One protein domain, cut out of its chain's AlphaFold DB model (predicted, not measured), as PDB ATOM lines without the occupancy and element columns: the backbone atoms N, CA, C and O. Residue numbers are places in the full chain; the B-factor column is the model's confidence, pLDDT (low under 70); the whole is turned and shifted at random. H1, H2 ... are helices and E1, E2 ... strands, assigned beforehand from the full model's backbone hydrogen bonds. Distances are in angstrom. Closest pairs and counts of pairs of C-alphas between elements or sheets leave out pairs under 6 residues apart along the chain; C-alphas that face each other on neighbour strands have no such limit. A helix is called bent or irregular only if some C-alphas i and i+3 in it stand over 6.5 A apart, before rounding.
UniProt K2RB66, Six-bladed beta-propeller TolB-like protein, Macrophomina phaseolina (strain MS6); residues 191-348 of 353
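What this domain is: This is residues 191 to 348 of the 353 residues of the protein "Six-bladed beta-propeller TolB-like protein" of Macrophomina phaseolina (strain MS6) (UniProt K2RB66). A twisted wall of five strands, E2 E3 E9 E4 E7, has a smaller sheet, E6 E5 E8, partly face to face with it as a sandwich with crossed strands, and H1 runs along its edge strand E2. The hairpin of E10 and E11 lies far out from this body, and E1, beyond a long link, lies farther still. The 158 printed residues hold one named helix and eleven named strands, in the order E1 E2 H1 E3 E4 E5 E6 E7 E8 E9 E10 E11; the sheets are antiparallel. The class is mostly strand, though just 78 residues, under half, are in named elements. The whole is compact, with a radius of gyration of the C-alphas of 17.2 A and spans of 56 by 45 by 27 A.

How they stand to each other: The largest sheet runs E2 (217 to 225), E3 (257 to 264), E9 (324 to 332), E4 (277 to 285), E7 (305 to 309). N 220 and O 261, 2.9 A, join E2 to E3 within hydrogen-bond range, as do N 260 and O 328, 2.9 A, for E3 and E9, N 282 and O 327, 2.8 A, for E9 and E4, and N 306 and O 281, 2.8 A, for E4 and E7. E2 bends by 58 degrees at residue 222. H1 (233 to 246) is on this sheet at a height of 6.2 A, over E2 and along the strands, at 10 degrees to E2 on the local plane; the closest C-alphas are those of Thr 224 and Tyr 241, 5.3 A. H1 is irregular, with C-alphas 234 and 237 8.6 A apart, and 6 of its 10 O i to N i+4 pairs are within range. The second sheet runs E6 (297 to 301), E5 (287 to 292), E8 (313 to 316), with N 290 and O 298 at 2.9 A and N 314 and O 291 at 2.9 A. The two sheets make a sandwich, two sheets face to face, 8.9 A centre to centre where they face, their strands at 51 degrees. The closest C-alphas of E5 and E9 are those of Glu 287 and Ala 324, 6.0 A. E10 (336 to 338) and E11 (341 to 343) form a hairpin, with N 343 and O 336 at 2.8 A. E1 (198 to 200) pairs with no named strand and is apart from the other named elements.

Where its parts are: E1 begins at C-alpha 198, (225.151, 96.953, 172.668). From first to last C-alpha, E9 is 25.3 A long, E4 23.3 A, E2 23.1 A, H1 22.3 A, E3 21.4 A and E5 16.7 A. E6, E7 and E8 measure 13.2 A, 12.7 A and 9.9 A; E1, E10 and E11 measure 7.2 A, 6.6 A and 6.5 A. E11 ends at C-alpha 343, (218.442, 55.634, 182.346).

The domain as a whole: The C-alphas farthest apart are those of Ser 195 and Gly 295, 56.1 A. The printed part has no cut. The links E1 to E2 and E3 to E4 are long. Mean pLDDT of the printed part is 91.5; residues 213 to 215 and 347 to 348 are under 70.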
ATOM      1  N   THR A 191     221.078  92.829 173.094       97.12
ATOM      2  CA  THR A 191     221.402  92.600 171.677       97.12
ATOM      3  C   THR A 191     222.406  93.659 171.181       97.12
ATOM      4  O   THR A 191     222.922  94.458 171.968       97.12
ATOM      5  N   HIS A 192     222.716  93.669 169.886       96.69
ATOM      6  CA  HIS A 192     223.561  94.655 169.226       96.69
ATOM      7  C   HIS A 192     222.789  95.382 168.121       96.69
ATOM      8  O   HIS A 192     222.065  94.789 167.327       96.69
ATOM      9  N   GLU A 193     222.991  96.691 168.015       93.94
ATOM     10  CA  GLU A 193     222.600  97.445 166.830       93.94
ATOM     11  C   GLU A 193     223.437  97.019 165.611       93.94
ATOM     12  O   GLU A 193     224.555  96.523 165.747       93.94
ATOM     13  N   LYS A 194     222.987  97.372 164.398       92.88
ATOM     14  CA  LYS A 194     223.784  97.207 163.161       92.88
ATOM     15  C   LYS A 194     225.160  97.886 163.213       92.88
ATOM     16  O   LYS A 194     226.048  97.534 162.446       92.88
ATOM     17  N   SER A 195     225.325  98.877 164.089       95.38
ATOM     18  CA  SER A 195     226.587  99.581 164.339       95.38
ATOM     19  C   SER A 195     227.590  98.769 165.176       95.38
ATOM     20  O   SER A 195     228.738  99.186 165.309       95.38
ATOM     21  N   GLY A 196     227.167  97.647 165.769       94.06
ATOM     22  CA  GLY A 196     227.934  96.869 166.743       94.06
ATOM     23  C   GLY A 196     227.830  97.384 168.184       94.06
ATOM     24  O   GLY A 196     228.438  96.799 169.077       94.06
ATOM     25  N   ARG A 197     227.072  98.458 168.450       97.12
ATOM     26  CA  ARG A 197     226.814  98.926 169.824       97.12
ATOM     27  C   ARG A 197     225.825  98.005 170.537       97.12
ATOM     28  O   ARG A 197     224.824  97.615 169.947       97.12
ATOM     29  N   THR A 198     226.067  97.723 171.813       97.38
ATOM     30  CA  THR A 198     225.151  96.953 172.668       97.38
ATOM     31  C   THR A 198     223.902  97.759 173.018       97.38
ATOM     32  O   THR A 198     224.001  98.941 173.350       97.38
ATOM     33  N   THR A 199     222.742  97.112 173.005       97.56
ATOM     34  CA  THR A 199     221.443  97.681 173.394       97.56
ATOM     35  C   THR A 199     220.552  96.595 174.018       97.56
ATOM     36  O   THR A 199     220.980  95.448 174.149       97.56
ATOM     37  N   PHE A 200     219.330  96.933 174.424       97.69
ATOM     38  CA  PHE A 200     218.328  95.965 174.882       97.69
ATOM     39  C   PHE A 200     217.426  95.521 173.730       97.69
ATOM     40  O   PHE A 200     217.077  96.325 172.864       97.69
ATOM     41  N   GLU A 201     217.043  94.247 173.722       96.00
ATOM     42  CA  GLU A 201     216.016  93.753 172.811       96.00
ATOM     43  C   GLU A 201     214.636  94.120 173.355       96.00
ATOM     44  O   GLU A 201     214.347  93.910 174.529       96.00
ATOM     45  N   THR A 202     213.797  94.717 172.508       94.75
ATOM     46  CA  THR A 202     212.504  95.295 172.912       94.75
ATOM     47  C   THR A 202     211.301  94.597 172.278       94.75
ATOM     48  O   THR A 202     210.157  94.975 172.531       94.75
ATOM     49  N   GLY A 203     211.537  93.591 171.432       92.31
ATOM     50  CA  GLY A 203     210.500  92.806 170.765       92.31
ATOM     51  C   GLY A 203     209.933  91.681 171.631       92.31
ATOM     52  O   GLY A 203     208.920  91.087 171.258       92.31
ATOM     53  N   VAL A 204     210.553  91.381 172.772       93.31
ATOM     54  CA  VAL A 204     210.029  90.477 173.794       93.31
ATOM     55  C   VAL A 204     209.671  91.273 175.059       93.31
ATOM     56  O   VAL A 204     210.520  92.003 175.562       93.31
ATOM     57  N   PRO A 205     208.460  91.114 175.632       92.75
ATOM     58  CA  PRO A 205     208.122  91.729 176.917       92.75
ATOM     59  C   PRO A 205     209.102  91.320 178.022       92.75
ATOM     60  O   PRO A 205     209.446  90.141 178.121       92.75
ATOM     61  N   GLU A 206     209.522  92.261 178.866       94.56
ATOM     62  CA  GLU A 206     210.435  91.956 179.975       94.56
ATOM     63  C   GLU A 206     209.745  91.110 181.054       94.56
ATOM     64  O   GLU A 206     210.294  90.111 181.517       94.56
ATOM     65  N   SER A 207     208.495  91.437 181.384       92.75
ATOM     66  CA  SER A 207     207.658  90.654 182.290       92.75
ATOM     67  C   SER A 207     207.494  89.204 181.823       92.75
ATOM     68  O   SER A 207     207.002  88.924 180.724       92.75
ATOM     69  N   VAL A 208     207.860  88.249 182.682       90.00
ATOM     70  CA  VAL A 208     207.710  86.818 182.395       90.00
ATOM     71  C   VAL A 208     206.310  86.346 182.775       90.00
ATOM     72  O   VAL A 208     205.971  86.212 183.951       90.00
ATOM     73  N   SER A 209     205.502  86.039 181.760       84.81
ATOM     74  CA  SER A 209     204.148  85.520 181.954       84.81
ATOM     75  C   SER A 209     204.139  84.118 182.564       84.81
ATOM     76  O   SER A 209     204.967  83.262 182.239       84.81
ATOM     77  N   TRP A 210     203.127  83.874 183.390       84.12
ATOM     78  CA  TRP A 210     202.818  82.582 183.986       84.12
ATOM     79  C   TRP A 210     201.317  82.356 184.014       84.12
ATOM     80  O   TRP A 210     200.529  83.299 183.950       84.12
ATOM     81  N   GLU A 211     200.938  81.093 184.152       71.00
ATOM     82  CA  GLU A 211     199.554  80.678 184.326       71.00
ATOM     83  C   GLU A 211     199.463  79.793 185.565       71.00
ATOM     84  O   GLU A 211     200.352  78.974 185.827       71.00
ATOM     85  N   ARG A 212     198.399  79.983 186.352       77.56
ATOM     86  CA  ARG A 212     198.129  79.150 187.523       77.56
ATOM     87  C   ARG A 212     197.852  77.725 187.055       77.56
ATOM     88  O   ARG A 212     196.907  77.503 186.302       77.56
ATOM     89  N   SER A 213     198.643  76.766 187.524       67.94
ATOM     90  CA  SER A 213     198.394  75.350 187.240       67.94
ATOM     91  C   SER A 213     197.548  74.694 188.335       67.94
ATOM     92  O   SER A 213     197.362  75.243 189.420       67.94
ATOM     93  N   ASN A 214     197.048  73.489 188.068       67.00
ATOM     94  CA  ASN A 214     196.380  72.634 189.052       67.00
ATOM     95  C   ASN A 214     197.263  71.469 189.540       67.00
ATOM     96  O   ASN A 214     196.766  70.576 190.224       67.00
ATOM     97  N   ILE A 215     198.556  71.467 189.193       66.12
ATOM     98  CA  ILE A 215     199.504  70.386 189.518       66.12
ATOM     99  C   ILE A 215     200.443  70.740 190.678       66.12
ATOM    100  O   ILE A 215     201.487  70.120 190.841       66.12
ATOM    101  N   GLY A 216     200.090  71.750 191.476       77.38
ATOM    102  CA  GLY A 216     200.868  72.156 192.648       77.38
ATOM    103  C   GLY A 216     202.110  72.999 192.338       77.38
ATOM    104  O   GLY A 216     202.918  73.221 193.238       77.38
ATOM    105  N   ALA A 217     202.283  73.469 191.097       85.94
ATOM    106  CA  ALA A 217     203.376  74.368 190.723       85.94
ATOM    107  C   ALA A 217     203.057  75.227 189.485       85.94
ATOM    108  O   ALA A 217     202.559  74.705 188.491       85.94
ATOM    109  N   ASP A 218     203.382  76.520 189.497       87.94
ATOM    110  CA  ASP A 218     203.243  77.418 188.338       87.94
ATOM    111  C   ASP A 218     204.565  77.516 187.569       87.94
ATOM    112  O   ASP A 218     205.622  77.638 188.186       87.94
ATOM    113  N   PHE A 219     204.519  77.520 186.234       87.81
ATOM    114  CA  PHE A 219     205.711  77.529 185.376       87.81
ATOM    115  C   PHE A 219     205.829  78.828 184.575       87.81
ATOM    116  O   PHE A 219     204.853  79.331 184.019       87.81
ATOM    117  N   PHE A 220     207.059  79.320 184.467       90.50
ATOM    118  CA  PHE A 220     207.411  80.592 183.845       90.50
ATOM    119  C   PHE A 220     208.539  80.337 182.855       90.50
ATOM    120  O   PHE A 220     209.613  79.893 183.258       90.50
ATOM    121  N   LEU A 221     208.337  80.616 181.569       92.88
ATOM    122  CA  LEU A 221     209.409  80.435 180.591       92.88
ATOM    123  C   LEU A 221     210.310  81.671 180.545       92.88
ATOM    124  O   LEU A 221     209.923  82.704 179.996       92.88
ATOM    125  N   ALA A 222     211.525  81.549 181.079       94.75
ATOM    126  CA  ALA A 222     212.505  82.623 181.037       94.75
ATOM    127  C   ALA A 222     213.248  82.634 179.695       94.75
ATOM    128  O   ALA A 222     213.203  83.642 179.008       94.75
ATOM    129  N   TYR A 223     213.869  81.531 179.269       96.56
ATOM    130  CA  TYR A 223     214.629  81.494 178.012       96.56
ATOM    131  C   TYR A 223     214.748  80.075 177.449       96.56
ATOM    132  O   TYR A 223     214.570  79.102 178.183       96.56
ATOM    133  N   THR A 224     215.074  79.944 176.161       97.00
ATOM    134  CA  THR A 224     215.424  78.650 175.553       97.00
ATOM    135  C   THR A 224     216.546  78.786 174.543       97.00
ATOM    136  O   THR A 224     216.563  79.749 173.785       97.00
ATOM    137  N   LEU A 225     217.385  77.760 174.452       95.88
ATOM    138  CA  LEU A 225     218.401  77.600 173.417       95.88
ATOM    139  C   LEU A 225     218.143  76.300 172.655       95.88
ATOM    140  O   LEU A 225     217.778  75.302 173.273       95.88
ATOM    141  N   ALA A 226     218.345  76.303 171.337       93.75
ATOM    142  CA  ALA A 226     218.192  75.107 170.499       93.75
ATOM    143  C   ALA A 226     219.446  74.221 170.452       93.75
ATOM    144  O   ALA A 226     219.364  73.069 170.039       93.75
ATOM    145  N   GLY A 227     220.613  74.772 170.784       94.44
ATOM    146  CA  GLY A 227     221.883  74.166 170.413       94.44
ATOM    147  C   GLY A 227     223.088  74.921 170.950       94.44
ATOM    148  O   GLY A 227     222.994  76.105 171.285       94.44
ATOM    149  N   PHE A 228     224.233  74.239 170.949       94.38
ATOM    150  CA  PHE A 228     225.546  74.831 171.185       94.38
ATOM    151  C   PHE A 228     226.488  74.600 169.988       94.38
ATOM    152  O   PHE A 228     226.462  73.513 169.408       94.38
ATOM    153  N   PRO A 229     227.366  75.569 169.646       95.69
ATOM    154  CA  PRO A 229     227.449  76.917 170.221       95.69
ATOM    155  C   PRO A 229     226.192  77.756 169.925       95.69
ATOM    156  O   PRO A 229     225.509  77.525 168.931       95.69
ATOM    157  N   VAL A 230     225.877  78.708 170.809       95.56
ATOM    158  CA  VAL A 230     224.655  79.525 170.704       95.56
ATOM    159  C   VAL A 230     224.774  80.518 169.538       95.56
ATOM    160  O   VAL A 230     225.725  81.306 169.523       95.56
ATOM    161  N   PRO A 231     223.832  80.526 168.576       94.62
ATOM    162  CA  PRO A 231     223.885  81.438 167.439       94.62
ATOM    163  C   PRO A 231     223.305  82.814 167.809       94.62
ATOM    164  O   PRO A 231     222.104  83.032 167.704       94.62
ATOM    165  N   LEU A 232     224.163  83.748 168.228       95.50
ATOM    166  CA  LEU A 232     223.759  85.119 168.599       95.50
ATOM    167  C   LEU A 232     223.775  86.114 167.424       95.50
ATOM    168  O   LEU A 232     223.297  87.238 167.554       95.50
ATOM    169  N   THR A 233     224.366  85.742 166.284       94.38
ATOM    170  CA  THR A 233     224.387  86.600 165.090       94.38
ATOM    171  C   THR A 233     222.963  86.852 164.612       94.38
ATOM    172  O   THR A 233     222.184  85.908 164.489       94.38
ATOM    173  N   ASP A 234     222.643  88.120 164.349       92.25
ATOM    174  CA  ASP A 234     221.316  88.572 163.918       92.25
ATOM    175  C   ASP A 234     220.175  88.107 164.844       92.25
ATOM    176  O   ASP A 234     219.053  87.876 164.387       92.25
ATOM    177  N   ASP A 235     220.471  87.950 166.141       95.44
ATOM    178  CA  ASP A 235     219.539  87.460 167.162       95.44
ATOM    179  C   ASP A 235     218.887  86.110 166.798       95.44
ATOM    180  O   ASP A 235     217.699  85.872 167.053       95.44
ATOM    181  N   ALA A 236     219.634  85.221 166.137       94.50
ATOM    182  CA  ALA A 236     219.082  83.975 165.612       94.50
ATOM    183  C   ALA A 236     218.485  83.064 166.706       94.50
ATOM    184  O   ALA A 236     217.470  82.402 166.470       94.50
ATOM    185  N   ASP A 237     219.050  83.060 167.913       95.62
ATOM    186  CA  ASP A 237     218.516  82.329 169.065       95.62
ATOM    187  C   ASP A 237     217.150  82.864 169.537       95.62
ATOM    188  O   ASP A 237     216.277  82.080 169.937       95.62
ATOM    189  N   LEU A 238     216.901  84.172 169.398       96.06
ATOM    190  CA  LEU A 238     215.618  84.778 169.761       96.06
ATOM    191  C   LEU A 238     214.455  84.275 168.913       96.06
ATOM    192  O   LEU A 238     213.326  84.276 169.399       96.06
ATOM    193  N   GLN A 239     214.685  83.812 167.682       90.94
ATOM    194  CA  GLN A 239     213.614  83.248 166.854       90.94
ATOM    195  C   GLN A 239     213.070  81.948 167.452       90.94
ATOM    196  O   GLN A 239     211.855  81.788 167.600       90.94
ATOM    197  N   THR A 240     213.962  81.044 167.872       90.12
ATOM    198  CA  THR A 240     213.576  79.827 168.600       90.12
ATOM    199  C   THR A 240     212.840  80.190 169.882       90.12
ATOM    200  O   THR A 240     211.770  79.654 170.172       90.12
ATOM    201  N   TYR A 241     213.398  81.130 170.637       95.12
ATOM    202  CA  TYR A 241     212.840  81.520 171.915       95.12
ATOM    203  C   TYR A 241     211.442  82.161 171.798       95.12
ATOM    204  O   TYR A 241     210.515  81.753 172.503       95.12
ATOM    205  N   LYS A 242     211.243  83.090 170.855       94.00
ATOM    206  CA  LYS A 242     209.934  83.693 170.543       94.00
ATOM    207  C   LYS A 242     208.919  82.635 170.103       94.00
ATOM    208  O   LYS A 242     207.766  82.679 170.532       94.00
ATOM    209  N   GLY A 243     209.352  81.639 169.327       91.94
ATOM    210  CA  GLY A 243     208.529  80.478 168.983       91.94
ATOM    211  C   GLY A 243     208.036  79.713 170.216       91.94
ATOM    212  O   GLY A 243     206.860  79.349 170.282       91.94
ATOM    213  N   HIS A 244     208.897  79.540 171.223       91.88
ATOM    214  CA  HIS A 244     208.564  78.848 172.470       91.88
ATOM    215  C   HIS A 244     207.703  79.656 173.452       91.88
ATOM    216  O   HIS A 244     207.022  79.082 174.306       91.88
ATOM    217  N   LEU A 245     207.692  80.986 173.336       89.00
ATOM    218  CA  LEU A 245     206.737  81.820 174.067       89.00
ATOM    219  C   LEU A 245     205.299  81.561 173.601       89.00
ATOM    220  O   LEU A 245     204.407  81.447 174.445       89.00
ATOM    221  N   ALA A 246     205.104  81.422 172.285       85.94
ATOM    222  CA  ALA A 246     203.815  81.093 171.680       85.94
ATOM    223  C   ALA A 246     203.442  79.611 171.863       85.94
ATOM    224  O   ALA A 246     202.296  79.297 172.173       85.94
ATOM    225  N   ASN A 247     204.414  78.706 171.714       85.19
ATOM    226  CA  ASN A 247     204.230  77.260 171.830       85.19
ATOM    227  C   ASN A 247     205.151  76.713 172.917       85.19
ATOM    228  O   ASN A 247     206.342  76.526 172.681       85.19
ATOM    229  N   LYS A 248     204.609  76.471 174.117       82.56
ATOM    230  CA  LYS A 248     205.420  76.111 175.289       82.56
ATOM    231  C   LYS A 248     206.369  74.936 174.973       82.56
ATOM    232  O   LYS A 248     205.919  73.935 174.414       82.56
ATOM    233  N   PRO A 249     207.663  75.035 175.332       83.69
ATOM    234  CA  PRO A 249     208.643  74.022 174.975       83.69
ATOM    235  C   PRO A 249     208.434  72.728 175.776       83.69
ATOM    236  O   PRO A 249     207.907  72.775 176.898       83.69
ATOM    237  N   PRO A 250     208.924  71.581 175.271       81.94
ATOM    238  CA  PRO A 250     209.080  70.374 176.085       81.94
ATOM    239  C   PRO A 250     209.943  70.650 177.326       81.94
ATOM    240  O   PRO A 250     210.649  71.658 177.393       81.94
ATOM    241  N   PHE A 251     209.885  69.772 178.334       77.38
ATOM    242  CA  PHE A 251     210.695  69.915 179.556       77.38
ATOM    243  C   PHE A 251     212.201  69.986 179.270       77.38
ATOM    244  O   PHE A 251     212.916  70.687 179.980       77.38
ATOM    245  N   MET A 252     212.645  69.344 178.191       84.25
ATOM    246  CA  MET A 252     214.012  69.356 177.687       84.25
ATOM    247  C   MET A 252     214.012  69.640 176.182       84.25
ATOM    248  O   MET A 252     213.160  69.131 175.456       84.25
ATOM    249  N   ILE A 253     214.988  70.417 175.709       90.31
ATOM    250  CA  ILE A 253     215.266  70.612 174.280       90.31
ATOM    251  C   ILE A 253     216.548  69.837 173.946       90.31
ATOM    252  O   ILE A 253     217.591  70.196 174.492       90.31
ATOM    253  N   PRO A 254     216.509  68.815 173.068       92.06
ATOM    254  CA  PRO A 254     217.715  68.115 172.628       92.06
ATOM    255  C   PRO A 254     218.749  69.078 172.036       92.06
ATOM    256  O   PRO A 254     218.409  69.930 171.219       92.06
ATOM    257  N   GLY A 255     220.004  68.954 172.462       94.00
ATOM    258  CA  GLY A 255     221.114  69.857 172.152       94.00
ATOM    259  C   GLY A 255     221.058  71.228 172.836       94.00
ATOM    260  O   GLY A 255     222.008  72.001 172.713       94.00
ATOM    261  N   GLY A 256     219.970  71.546 173.539       95.50
ATOM    262  CA  GLY A 256     219.620  72.898 173.949       95.50
ATOM    263  C   GLY A 256     219.598  73.144 175.454       95.50
ATOM    264  O   GLY A 256     220.149  72.394 176.261       95.50
ATOM    265  N   VAL A 257     218.944  74.248 175.823       96.38
ATOM    266  CA  VAL A 257     218.726  74.663 177.215       96.38
ATOM    267  C   VAL A 257     217.307  75.162 177.387       96.38
ATOM    268  O   VAL A 257     216.775  75.867 176.527       96.38
ATOM    269  N   VAL A 258     216.717  74.863 178.537       96.19
ATOM    270  CA  VAL A 258     215.447  75.432 178.976       96.19
ATOM    271  C   VAL A 258     215.662  76.141 180.310       96.19
ATOM    272  O   VAL A 258     216.105  75.529 181.277       96.19
ATOM    273  N   VAL A 259     215.330  77.432 180.374       96.94
ATOM    274  CA  VAL A 259     215.399  78.236 181.601       96.94
ATOM    275  C   VAL A 259     213.988  78.575 182.056       96.94
ATOM    276  O   VAL A 259     213.225  79.200 181.309       96.94
ATOM    277  N   ARG A 260     213.615  78.169 183.272       94.81
ATOM    278  CA  ARG A 260     212.267  78.383 183.814       94.81
ATOM    279  C   ARG A 260     212.288  78.774 185.277       94.81
ATOM    280  O   ARG A 260     213.029  78.180 186.052       94.81
ATOM    281  N   TYR A 261     211.399  79.682 185.663       95.75
ATOM    282  CA  TYR A 261     211.004  79.771 187.066       95.75
ATOM    283  C   TYR A 261     209.868  78.790 187.335       95.75
ATOM    284  O   TYR A 261     209.033  78.530 186.460       95.75
ATOM    285  N   VAL A 262     209.848  78.251 188.545       94.19
ATOM    286  CA  VAL A 262     208.787  77.385 189.047       94.19
ATOM    287  C   VAL A 262     208.393  77.869 190.427       94.19
ATOM    288  O   VAL A 262     209.238  77.960 191.316       94.19
ATOM    289  N   ASP A 263     207.107  78.156 190.593       94.56
ATOM    290  CA  ASP A 263     206.536  78.492 191.890       94.56
ATOM    291  C   ASP A 263     205.742  77.321 192.433       94.56
ATOM    292  O   ASP A 263     204.646  77.035 191.958       94.56
ATOM    293  N   TYR A 264     206.284  76.668 193.449       93.00
ATOM    294  CA  TYR A 264     205.655  75.545 194.120       93.00
ATOM    295  C   TYR A 264     204.581  76.034 195.084       93.00
ATOM    296  O   TYR A 264     204.824  76.885 195.947       93.00
ATOM    297  N   HIS A 265     203.385  75.476 194.938       90.38
ATOM    298  CA  HIS A 265     202.236  75.819 195.760       90.38
ATOM    299  C   HIS A 265     202.430  75.291 197.183       90.38
ATOM    300  O   HIS A 265     202.998  74.208 197.356       90.38
ATOM    301  N   PRO A 266     201.938  76.005 198.206       86.06
ATOM    302  CA  PRO A 266     201.822  75.425 199.532       86.06
ATOM    303  C   PRO A 266     200.911  74.196 199.509       86.06
ATOM    304  O   PRO A 266     199.851  74.215 198.880       86.06
ATOM    305  N   GLY A 267     201.343  73.113 200.156       78.69
ATOM    306  CA  GLY A 267     200.624  71.833 200.135       78.69
ATOM    307  C   GLY A 267     200.523  71.172 198.750       78.69
ATOM    308  O   GLY A 267     199.752  70.226 198.581       78.69
ATOM    309  N   GLY A 268     201.270  71.657 197.749       74.44
ATOM    310  CA  GLY A 268     201.327  71.054 196.420       74.44
ATOM    311  C   GLY A 268     201.955  69.660 196.463       74.44
ATOM    312  O   GLY A 268     202.997  69.461 197.090       74.44
ATOM    313  N   GLU A 269     201.335  68.688 195.788       73.31
ATOM    314  CA  GLU A 269     201.858  67.320 195.751       73.31
ATOM    315  C   GLU A 269     203.082  67.245 194.818       73.31
ATOM    316  O   GLU A 269     202.963  67.534 193.624       73.31
ATOM    317  N   PRO A 270     204.260  66.842 195.323       74.88
ATOM    318  CA  PRO A 270     205.470  66.767 194.515       74.88
ATOM    319  C   PRO A 270     205.420  65.588 193.529       74.88
ATOM    320  O   PRO A 270     205.096  64.455 193.896       74.88
ATOM    321  N   VAL A 271     205.798  65.833 192.273       77.81
ATOM    322  CA  VAL A 271     205.750  64.831 191.194       77.81
ATOM    323  C   VAL A 271     207.122  64.199 190.968       77.81
ATOM    324  O   VAL A 271     208.107  64.900 190.736       77.81
ATOM    325  N   TRP A 272     207.168  62.867 190.981       83.56
ATOM    326  CA  TRP A 272     208.351  62.093 190.603       83.56
ATOM    327  C   TRP A 272     208.663  62.236 189.121       83.56
ATOM    328  O   TRP A 272     207.803  61.969 188.280       83.56
ATOM    329  N   HIS A 273     209.895  62.609 188.802       84.50
ATOM    330  CA  HIS A 273     210.371  62.625 187.431       84.50
ATOM    331  C   HIS A 273     211.895  62.521 187.331       84.50
ATOM    332  O   HIS A 273     212.641  62.853 188.249       84.50
ATOM    333  N   ARG A 274     212.341  62.080 186.156       88.44
ATOM    334  CA  ARG A 274     213.717  62.102 185.676       88.44
ATOM    335  C   ARG A 274     213.715  62.648 184.258       88.44
ATOM    336  O   ARG A 274     213.021  62.114 183.393       88.44
ATOM    337  N   THR A 275     214.527  63.658 184.021       88.69
ATOM    338  CA  THR A 275     214.843  64.191 182.696       88.69
ATOM    339  C   THR A 275     216.272  63.804 182.337       88.69
ATOM    340  O   THR A 275     217.111  63.592 183.217       88.69
ATOM    341  N   VAL A 276     216.560  63.669 181.043       94.06
ATOM    342  CA  VAL A 276     217.924  63.408 180.554       94.06
ATOM    343  C   VAL A 276     218.682  64.738 180.481       94.06
ATOM    344  O   VAL A 276     219.087  65.208 179.426       94.06
ATOM    345  N   THR A 277     218.826  65.385 181.633       95.62
ATOM    346  CA  THR A 277     219.383  66.733 181.741       95.62
ATOM    347  C   THR A 277     220.376  66.843 182.889       95.62
ATOM    348  O   THR A 277     220.379  66.056 183.843       95.62
ATOM    349  N   LEU A 278     221.242  67.847 182.784       97.31
ATOM    350  CA  LEU A 278     221.887  68.451 183.940       97.31
ATOM    351  C   LEU A 278     221.058  69.676 184.321       97.31
ATOM    352  O   LEU A 278     221.044  70.650 183.568       97.31
ATOM    353  N   ASP A 279     220.399  69.642 185.478       97.25
ATOM    354  CA  ASP A 279     219.634  70.789 185.963       97.25
ATOM    355  C   ASP A 279     220.420  71.546 187.030       97.25
ATOM    356  O   ASP A 279     220.916  70.970 188.003       97.25
ATOM    357  N   ILE A 280     220.498  72.861 186.863       98.44
ATOM    358  CA  ILE A 280     220.963  73.789 187.890       98.44
ATOM    359  C   ILE A 280     219.714  74.441 188.480       98.44
ATOM    360  O   ILE A 280     219.109  75.309 187.851       98.44
ATOM    361  N   GLY A 281     219.305  73.974 189.658       98.00
ATOM    362  CA  GLY A 281     218.142  74.478 190.385       98.00
ATOM    363  C   GLY A 281     218.563  75.439 191.487       98.00
ATOM    364  O   GLY A 281     219.231  75.024 192.427       98.00
ATOM    365  N   VAL A 282     218.173  76.706 191.391       98.56
ATOM    366  CA  VAL A 282     218.477  77.743 192.387       98.56
ATOM    367  C   VAL A 282     217.201  78.110 193.127       98.56
ATOM    368  O   VAL A 282     216.220  78.502 192.492       98.56
ATOM    369  N   VAL A 283     217.200  78.035 194.456       98.31
ATOM    370  CA  VAL A 283     216.059  78.504 195.256       98.31
ATOM    371  C   VAL A 283     216.097  80.031 195.323       98.31
ATOM    372  O   VAL A 283     217.042  80.621 195.841       98.31
ATOM    373  N   VAL A 284     215.062  80.682 194.799       97.38
ATOM    374  CA  VAL A 284     214.964  82.148 194.697       97.38
ATOM    375  C   VAL A 284     214.177  82.731 195.869       97.38
ATOM    376  O   VAL A 284     214.578  83.751 196.424       97.38
ATOM    377  N   GLU A 285     213.084  82.080 196.271       96.19
ATOM    378  CA  GLU A 285     212.250  82.485 197.410       96.19
ATOM    379  C   GLU A 285     211.748  81.259 198.181       96.19
ATOM    380  O   GLU A 285     211.431  80.227 197.584       96.19
ATOM    381  N   GLY A 286     211.635  81.385 199.504       95.00
ATOM    382  CA  GLY A 286     211.187  80.304 200.386       95.00
ATOM    383  C   GLY A 286     212.219  79.187 200.583       95.00
ATOM    384  O   GLY A 286     213.431  79.413 200.548       95.00
ATOM    385  N   GLU A 287     211.714  77.980 200.831       96.69
ATOM    386  CA  GLU A 287     212.496  76.753 200.989       96.69
ATOM    387  C   GLU A 287     211.892  75.650 200.112       96.69
ATOM    388  O   GLU A 287     210.678  75.617 199.898       96.69
ATOM    389  N   ILE A 288     212.723  74.745 199.600       98.12
ATOM    390  CA  ILE A 288     212.293  73.630 198.751       98.12
ATOM    391  C   ILE A 288     213.032  72.366 199.183       98.12
ATOM    392  O   ILE A 288     214.252  72.348 199.318       98.12
ATOM    393  N   GLU A 289     212.295  71.286 199.404       98.06
ATOM    394  CA  GLU A 289     212.842  69.965 199.685       98.06
ATOM    395  C   GLU A 289     213.049  69.196 198.373       98.06
ATOM    396  O   GLU A 289     212.109  68.998 197.600       98.06
ATOM    397  N   LEU A 290     214.285  68.762 198.128       97.88
ATOM    398  CA  LEU A 290     214.634  67.825 197.065       97.88
ATOM    399  C   LEU A 290     214.631  66.411 197.641       97.88
ATOM    400  O   LEU A 290     215.402  66.113 198.557       97.88
ATOM    401  N   GLU A 291     213.782  65.548 197.095       95.75
ATOM    402  CA  GLU A 291     213.680  64.142 197.476       95.75
ATOM    403  C   GLU A 291     214.074  63.239 196.304       95.75
ATOM    404  O   GLU A 291     213.626  63.444 195.174       95.75
ATOM    405  N   LEU A 292     214.915  62.246 196.595       95.25
ATOM    406  CA  LEU A 292     215.397  61.240 195.650       95.25
ATOM    407  C   LEU A 292     214.668  59.913 195.863       95.25
ATOM    408  O   LEU A 292     214.160  59.637 196.951       95.25
ATOM    409  N   ASP A 293     214.646  59.064 194.842       89.94
ATOM    410  CA  ASP A 293     214.012  57.742 194.902       89.94
ATOM    411  C   ASP A 293     214.686  56.765 195.883       89.94
ATOM    412  O   ASP A 293     214.056  55.802 196.311       89.94
ATOM    413  N   SER A 294     215.905  57.068 196.344       92.00
ATOM    414  CA  SER A 294     216.544  56.404 197.491       92.00
ATOM    415  C   SER A 294     215.858  56.680 198.840       92.00
ATOM    416  O   SER A 294     216.198  56.060 199.847       92.00
ATOM    417  N   GLY A 295     214.926  57.636 198.886       92.06
ATOM    418  CA  GLY A 295     214.304  58.150 200.106       92.06
ATOM    419  C   GLY A 295     215.105  59.260 200.792       92.06
ATOM    420  O   GLY A 295     214.630  59.838 201.771       92.06
ATOM    421  N   GLU A 296     216.301  59.593 200.295       96.81
ATOM    422  CA  GLU A 296     217.064  60.732 200.798       96.81
ATOM    423  C   GLU A 296     216.382  62.061 200.472       96.81
ATOM    424  O   GLU A 296     215.865  62.269 199.374       96.81
ATOM    425  N   LYS A 297     216.439  62.987 201.434       96.75
ATOM    426  CA  LYS A 297     215.885  64.336 201.303       96.75
ATOM    427  C   LYS A 297     216.889  65.383 201.740       96.75
ATOM    428  O   LYS A 297     217.646  65.164 202.695       96.75
ATOM    429  N   ARG A 298     216.889  66.531 201.072       98.06
ATOM    430  CA  ARG A 298     217.629  67.724 201.498       98.06
ATOM    431  C   ARG A 298     216.735  68.949 201.354       98.06
ATOM    432  O   ARG A 298     216.120  69.149 200.312       98.06
ATOM    433  N   LEU A 299     216.681  69.756 202.409       98.38
ATOM    434  CA  LEU A 299     216.009  71.050 202.404       98.38
ATOM    435  C   LEU A 299     216.979  72.110 201.876       98.38
ATOM    436  O   LEU A 299     218.049  72.296 202.452       98.38
ATOM    437  N   LEU A 300     216.584  72.788 200.808       98.50
ATOM    438  CA  LEU A 300     217.314  73.880 200.178       98.50
ATOM    439  C   LEU A 300     216.623  75.196 200.527       98.50
ATOM    440  O   LEU A 300     215.397  75.302 200.470       98.50
ATOM    441  N   ARG A 301     217.410  76.196 200.904       98.00
ATOM    442  CA  ARG A 301     216.943  77.530 201.281       98.00
ATOM    443  C   ARG A 301     217.254  78.532 200.190       98.00
ATOM    444  O   ARG A 301     218.066  78.276 199.312       98.00
ATOM    445  N   ARG A 302     216.632  79.705 200.273       97.81
ATOM    446  CA  ARG A 302     216.941  80.853 199.417       97.81
ATOM    447  C   ARG A 302     218.452  81.043 199.212       97.81
ATOM    448  O   ARG A 302     219.190  81.232 200.175       97.81
ATOM    449  N   GLY A 303     218.872  81.056 197.949       97.12
ATOM    450  CA  GLY A 303     220.265  81.174 197.521       97.12
ATOM    451  C   GLY A 303     220.989  79.839 197.324       97.12
ATOM    452  O   GLY A 303     222.018  79.822 196.652       97.12
ATOM    453  N   ASP A 304     220.457  78.732 197.846       98.56
ATOM    454  CA  ASP A 304     221.044  77.409 197.647       98.56
ATOM    455  C   ASP A 304     220.857  76.933 196.204       98.56
ATOM    456  O   ASP A 304     219.879  77.259 195.520       98.56
ATOM    457  N   VAL A 305     221.809  76.110 195.765       98.69
ATOM    458  CA  VAL A 305     221.856  75.542 194.421       98.69
ATOM    459  C   VAL A 305     221.910  74.023 194.505       98.69
ATOM    460  O   VAL A 305     222.772  73.455 195.176       98.69
ATOM    461  N   ALA A 306     221.026  73.362 193.770       98.31
ATOM    462  CA  ALA A 306     221.095  71.939 193.497       98.31
ATOM    463  C   ALA A 306     221.671  71.695 192.102       98.31
ATOM    464  O   ALA A 306     221.227  72.289 191.119       98.31
ATOM    465  N   ILE A 307     222.627  70.775 192.026       98.38
ATOM    466  CA  ILE A 307     223.182  70.276 190.769       98.38
ATOM    467  C   ILE A 307     222.599  68.881 190.531       98.38
ATOM    468  O   ILE A 307     223.093  67.888 191.069       98.38
ATOM    469  N   GLN A 308     221.520  68.817 189.756       97.12
ATOM    470  CA  GLN A 308     220.762  67.597 189.486       97.12
ATOM    471  C   GLN A 308     221.340  66.888 188.259       97.12
ATOM    472  O   GLN A 308     221.315  67.418 187.153       97.12
ATOM    473  N   ARG A 309     221.882  65.682 188.434       97.12
ATOM    474  CA  ARG A 309     222.631  64.967 187.383       97.12
ATOM    475  C   ARG A 309     221.824  63.804 186.803       97.12
ATOM    476  O   ARG A 309     222.212  62.652 186.982       97.12
ATOM    477  N   GLY A 310     220.693  64.094 186.159       94.00
ATOM    478  CA  GLY A 310     219.810  63.068 185.588       94.00
ATOM    479  C   GLY A 310     219.219  62.105 186.627       94.00
ATOM    480  O   GLY A 310     218.924  60.952 186.313       94.00
ATOM    481  N   SER A 311     219.092  62.541 187.884       94.44
ATOM    482  CA  SER A 311     218.502  61.758 188.974       94.44
ATOM    483  C   SER A 311     216.976  61.773 188.901       94.44
ATOM    484  O   SER A 311     216.366  62.778 188.538       94.44
ATOM    485  N   ASN A 312     216.347  60.660 189.280       92.25
ATOM    486  CA  ASN A 312     214.910  60.631 189.521       92.25
ATOM    487  C   ASN A 312     214.615  61.305 190.862       92.25
ATOM    488  O   ASN A 312     215.220  60.972 191.883       92.25
ATOM    489  N   HIS A 313     213.731  62.291 190.843       94.00
ATOM    490  CA  HIS A 313     213.549  63.190 191.966       94.00
ATOM    491  C   HIS A 313     212.146  63.786 191.999       94.00
ATOM    492  O   HIS A 313     211.370  63.701 191.043       94.00
ATOM    493  N   ARG A 314     211.832  64.440 193.112       91.25
ATOM    494  CA  ARG A 314     210.692  65.343 193.214       91.25
ATOM    495  C   ARG A 314     211.048  66.555 194.061       91.25
ATOM    496  O   ARG A 314     211.804  66.457 195.026       91.25
ATOM    497  N   TRP A 315     210.470  67.686 193.690       92.62
ATOM    498  CA  TRP A 315     210.615  68.953 194.392       92.62
ATOM    499  C   TRP A 315     209.353  69.223 195.188       92.62
ATOM    500  O   TRP A 315     208.262  69.262 194.617       92.62
ATOM    501  N   ARG A 316     209.498  69.396 196.498       90.69
ATOM    502  CA  ARG A 316     208.391  69.645 197.416       90.69
ATOM    503  C   ARG A 316     208.557  71.010 198.063       90.69
ATOM    504  O   ARG A 316     209.602  71.302 198.631       90.69
ATOM    505  N   ASN A 317     207.499  71.812 198.051       94.56
ATOM    506  CA  ASN A 317     207.398  72.934 198.971       94.56
ATOM    507  C   ASN A 317     207.007  72.387 200.357       94.56
ATOM    508  O   ASN A 317     205.937  71.787 200.485       94.56
ATOM    509  N   PRO A 318     207.859  72.524 201.387       91.50
ATOM    510  CA  PRO A 318     207.559  72.018 202.719       91.50
ATOM    511  C   PRO A 318     206.539  72.880 203.472       91.50
ATOM    512  O   PRO A 318     206.058  72.439 204.514       91.50
ATOM    513  N   SER A 319     206.229  74.084 202.981       88.06
ATOM    514  CA  SER A 319     205.258  74.990 203.584       88.06
ATOM    515  C   SER A 319     203.828  74.645 203.168       88.06
ATOM    516  O   SER A 319     203.544  74.416 201.995       88.06
ATOM    517  N   ASP A 320     202.906  74.703 204.128       84.88
ATOM    518  CA  ASP A 320     201.461  74.604 203.886       84.88
ATOM    519  C   ASP A 320     200.798  75.981 203.699       84.88
ATOM    520  O   ASP A 320     199.593  76.067 203.475       84.88
ATOM    521  N   THR A 321     201.564  77.074 203.804       84.81
ATOM    522  CA  THR A 321     201.019  78.443 203.859       84.81
ATOM    523  C   THR A 321     201.719  79.453 202.962       84.81
ATOM    524  O   THR A 321     201.173  80.528 202.747       84.81
ATOM    525  N   ASN A 322     202.904  79.151 202.434       89.56
ATOM    526  CA  ASN A 322     203.653  80.061 201.574       89.56
ATOM    527  C   ASN A 322     204.054  79.363 200.279       89.56
ATOM    528  O   ASN A 322     204.352  78.171 200.275       89.56
ATOM    529  N   PHE A 323     204.107  80.117 199.186       94.12
ATOM    530  CA  PHE A 323     204.753  79.659 197.958       94.12
ATOM    531  C   PHE A 323     206.273  79.571 198.151       94.12
ATOM    532  O   PHE A 323     206.840  80.230 199.024       94.12
ATOM    533  N   ALA A 324     206.932  78.798 197.291       96.12
ATOM    534  CA  ALA A 324     208.384  78.795 197.136       96.12
ATOM    535  C   ALA A 324     208.736  78.916 195.649       96.12
ATOM    536  O   ALA A 324     208.038  78.337 194.817       96.12
ATOM    537  N   ARG A 325     209.799  79.650 195.306       96.81
ATOM    538  CA  ARG A 325     210.244  79.877 193.919       96.81
ATOM    539  C   ARG A 325     211.613  79.263 193.687       96.81
ATOM    540  O   ARG A 325     212.542  79.552 194.441       96.81
ATOM    541  N   ALA A 326     211.773  78.529 192.592       97.38
ATOM    542  CA  ALA A 326     213.076  78.134 192.059       97.38
ATOM    543  C   ALA A 326     213.263  78.599 190.614       97.38
ATOM    544  O   ALA A 326     212.298  78.718 189.862       97.38
ATOM    545  N   LEU A 327     214.516  78.829 190.230       97.88
ATOM    546  CA  LEU A 327     214.962  78.961 188.847       97.88
ATOM    547  C   LEU A 327     215.664  77.663 188.447       97.88
ATOM    548  O   LEU A 327     216.617  77.260 189.106       97.88
ATOM    549  N   TYR A 328     215.232  77.050 187.354       97.44
ATOM    550  CA  TYR A 328     215.879  75.885 186.767       97.44
ATOM    551  C   TYR A 328     216.500  76.241 185.429       97.44
ATOM    552  O   TYR A 328     215.842  76.824 184.564       97.44
ATOM    553  N   ILE A 329     217.757  75.850 185.265       97.94
ATOM    554  CA  ILE A 329     218.472  75.844 183.992       97.94
ATOM    555  C   ILE A 329     218.708  74.375 183.657       97.94
ATOM    556  O   ILE A 329     219.577  73.744 184.256       97.94
ATOM    557  N   ALA A 330     217.905  73.832 182.748       96.69
ATOM    558  CA  ALA A 330     217.996  72.449 182.296       96.69
ATOM    559  C   ALA A 330     218.818  72.398 181.009       96.69
ATOM    560  O   ALA A 330     218.399  72.947 179.987       96.69
ATOM    561  N   LEU A 331     219.994  71.777 181.069       96.94
ATOM    562  CA  LEU A 331     220.869  71.563 179.922       96.94
ATOM    563  C   LEU A 331     220.683  70.143 179.401       96.94
ATOM    564  O   LEU A 331     220.631  69.205 180.200       96.94
ATOM    565  N   ASP A 332     220.643  69.984 178.077       96.06
ATOM    566  CA  ASP A 332     220.681  68.659 177.460       96.06
ATOM    567  C   ASP A 332     221.905  67.863 177.936       96.06
ATOM    568  O   ASP A 332     223.014  68.396 178.064       96.06
ATOM    569  N   ALA A 333     221.701  66.579 178.213       95.56
ATOM    570  CA  ALA A 333     222.745  65.687 178.684       95.56
ATOM    571  C   ALA A 333     222.679  64.341 177.964       95.56
ATOM    572  O   ALA A 333     221.674  63.943 177.386       95.56
ATOM    573  N   LYS A 334     223.776  63.587 178.033       94.44
ATOM    574  CA  LYS A 334     223.724  62.169 177.674       94.44
ATOM    575  C   LYS A 334     223.020  61.392 178.794       94.44
ATOM    576  O   LYS A 334     223.260  61.713 179.962       94.44
ATOM    577  N   PRO A 335     222.231  60.351 178.470       93.31
ATOM    578  CA  PRO A 335     221.677  59.456 179.478       93.31
ATOM    579  C   PRO A 335     222.753  58.884 180.394       93.31
ATOM    580  O   PRO A 335     223.866  58.568 179.966       93.31
ATOM    581  N   VAL A 336     222.404  58.729 181.669       93.56
ATOM    582  CA  VAL A 336     223.236  57.983 182.614       93.56
ATOM    583  C   VAL A 336     223.180  56.508 182.220       93.56
ATOM    584  O   VAL A 336     222.094  55.962 182.044       93.56
ATOM    585  N   VAL A 337     224.341  55.867 182.092       95.19
ATOM    586  CA  VAL A 337     224.452  54.437 181.772       95.19
ATOM    587  C   VAL A 337     224.935  53.686 183.007       95.19
ATOM    588  O   VAL A 337     226.000  54.001 183.537       95.19
ATOM    589  N   ILE A 338     224.170  52.687 183.448       91.56
ATOM    590  CA  ILE A 338     224.539  51.767 184.534       91.56
ATOM    591  C   ILE A 338     224.460  50.349 183.980       91.56
ATOM    592  O   ILE A 338     223.444  49.978 183.404       91.56
ATOM    593  N   ASP A 339     225.544  49.580 184.093       94.00
ATOM    594  CA  ASP A 339     225.634  48.194 183.601       94.00
ATOM    595  C   ASP A 339     225.193  48.012 182.133       94.00
ATOM    596  O   ASP A 339     224.610  47.003 181.745       94.00
ATOM    597  N   GLY A 340     225.473  49.016 181.295       92.00
ATOM    598  CA  GLY A 340     225.102  49.024 179.876       92.00
ATOM    599  C   GLY A 340     223.646  49.410 179.592       92.00
ATOM    600  O   GLY A 340     223.259  49.456 178.427       92.00
ATOM    601  N   GLN A 341     222.851  49.728 180.616       91.81
ATOM    602  CA  GLN A 341     221.479  50.200 180.475       91.81
ATOM    603  C   GLN A 341     221.394  51.724 180.621       91.81
ATOM    604  O   GLN A 341     221.840  52.297 181.615       91.81
ATOM    605  N   GLU A 342     220.775  52.377 179.638       93.25
ATOM    606  CA  GLU A 342     220.466  53.805 179.696       93.25
ATOM    607  C   GLU A 342     219.285  54.087 180.630       93.25
ATOM    608  O   GLU A 342     218.196  53.513 180.515       93.25
ATOM    609  N   LEU A 343     219.487  55.036 181.536       89.44
ATOM    610  CA  LEU A 343     218.442  55.634 182.346       89.44
ATOM    611  C   LEU A 343     217.797  56.782 181.557       89.44
ATOM    612  O   LEU A 343     218.242  57.926 181.628       89.44
ATOM    613  N   GLY A 344     216.753  56.461 180.791       85.69
ATOM    614  CA  GLY A 344     215.982  57.441 180.016       85.69
ATOM    615  C   GLY A 344     215.016  58.282 180.857       85.69
ATOM    616  O   GLY A 344     214.943  58.145 182.083       85.69
ATOM    617  N   GLU A 345     214.228  59.129 180.198       81.50
ATOM    618  CA  GLU A 345     213.218  59.959 180.862       81.50
ATOM    619  C   GLU A 345     212.180  59.124 181.633       81.50
ATOM    620  O   GLU A 345     211.777  58.036 181.219       81.50
ATOM    621  N   SER A 346     211.720  59.655 182.765       78.19
ATOM    622  CA  SER A 346     210.577  59.133 183.513       78.19
ATOM    623  C   SER A 346     209.719  60.298 183.982       78.19
ATOM    624  O   SER A 346     210.204  61.172 184.685       78.19
ATOM    625  N   LEU A 347     208.439  60.319 183.626       69.06
ATOM    626  CA  LEU A 347     207.501  61.365 184.039       69.06
ATOM    627  C   LEU A 347     206.360  60.702 184.820       69.06
ATOM    628  O   LEU A 347     205.444  60.127 184.234       69.06
ATOM    629  N   GLY A 348     206.440  60.720 186.151       57.03
ATOM    630  CA  GLY A 348     205.398  60.203 187.044       57.03
ATOM    631  C   GLY A 348     205.455  58.704 187.368       57.03
ATOM    632  O   GLY A 348     204.558  58.213 188.051       57.03
TER     633      GLY A 348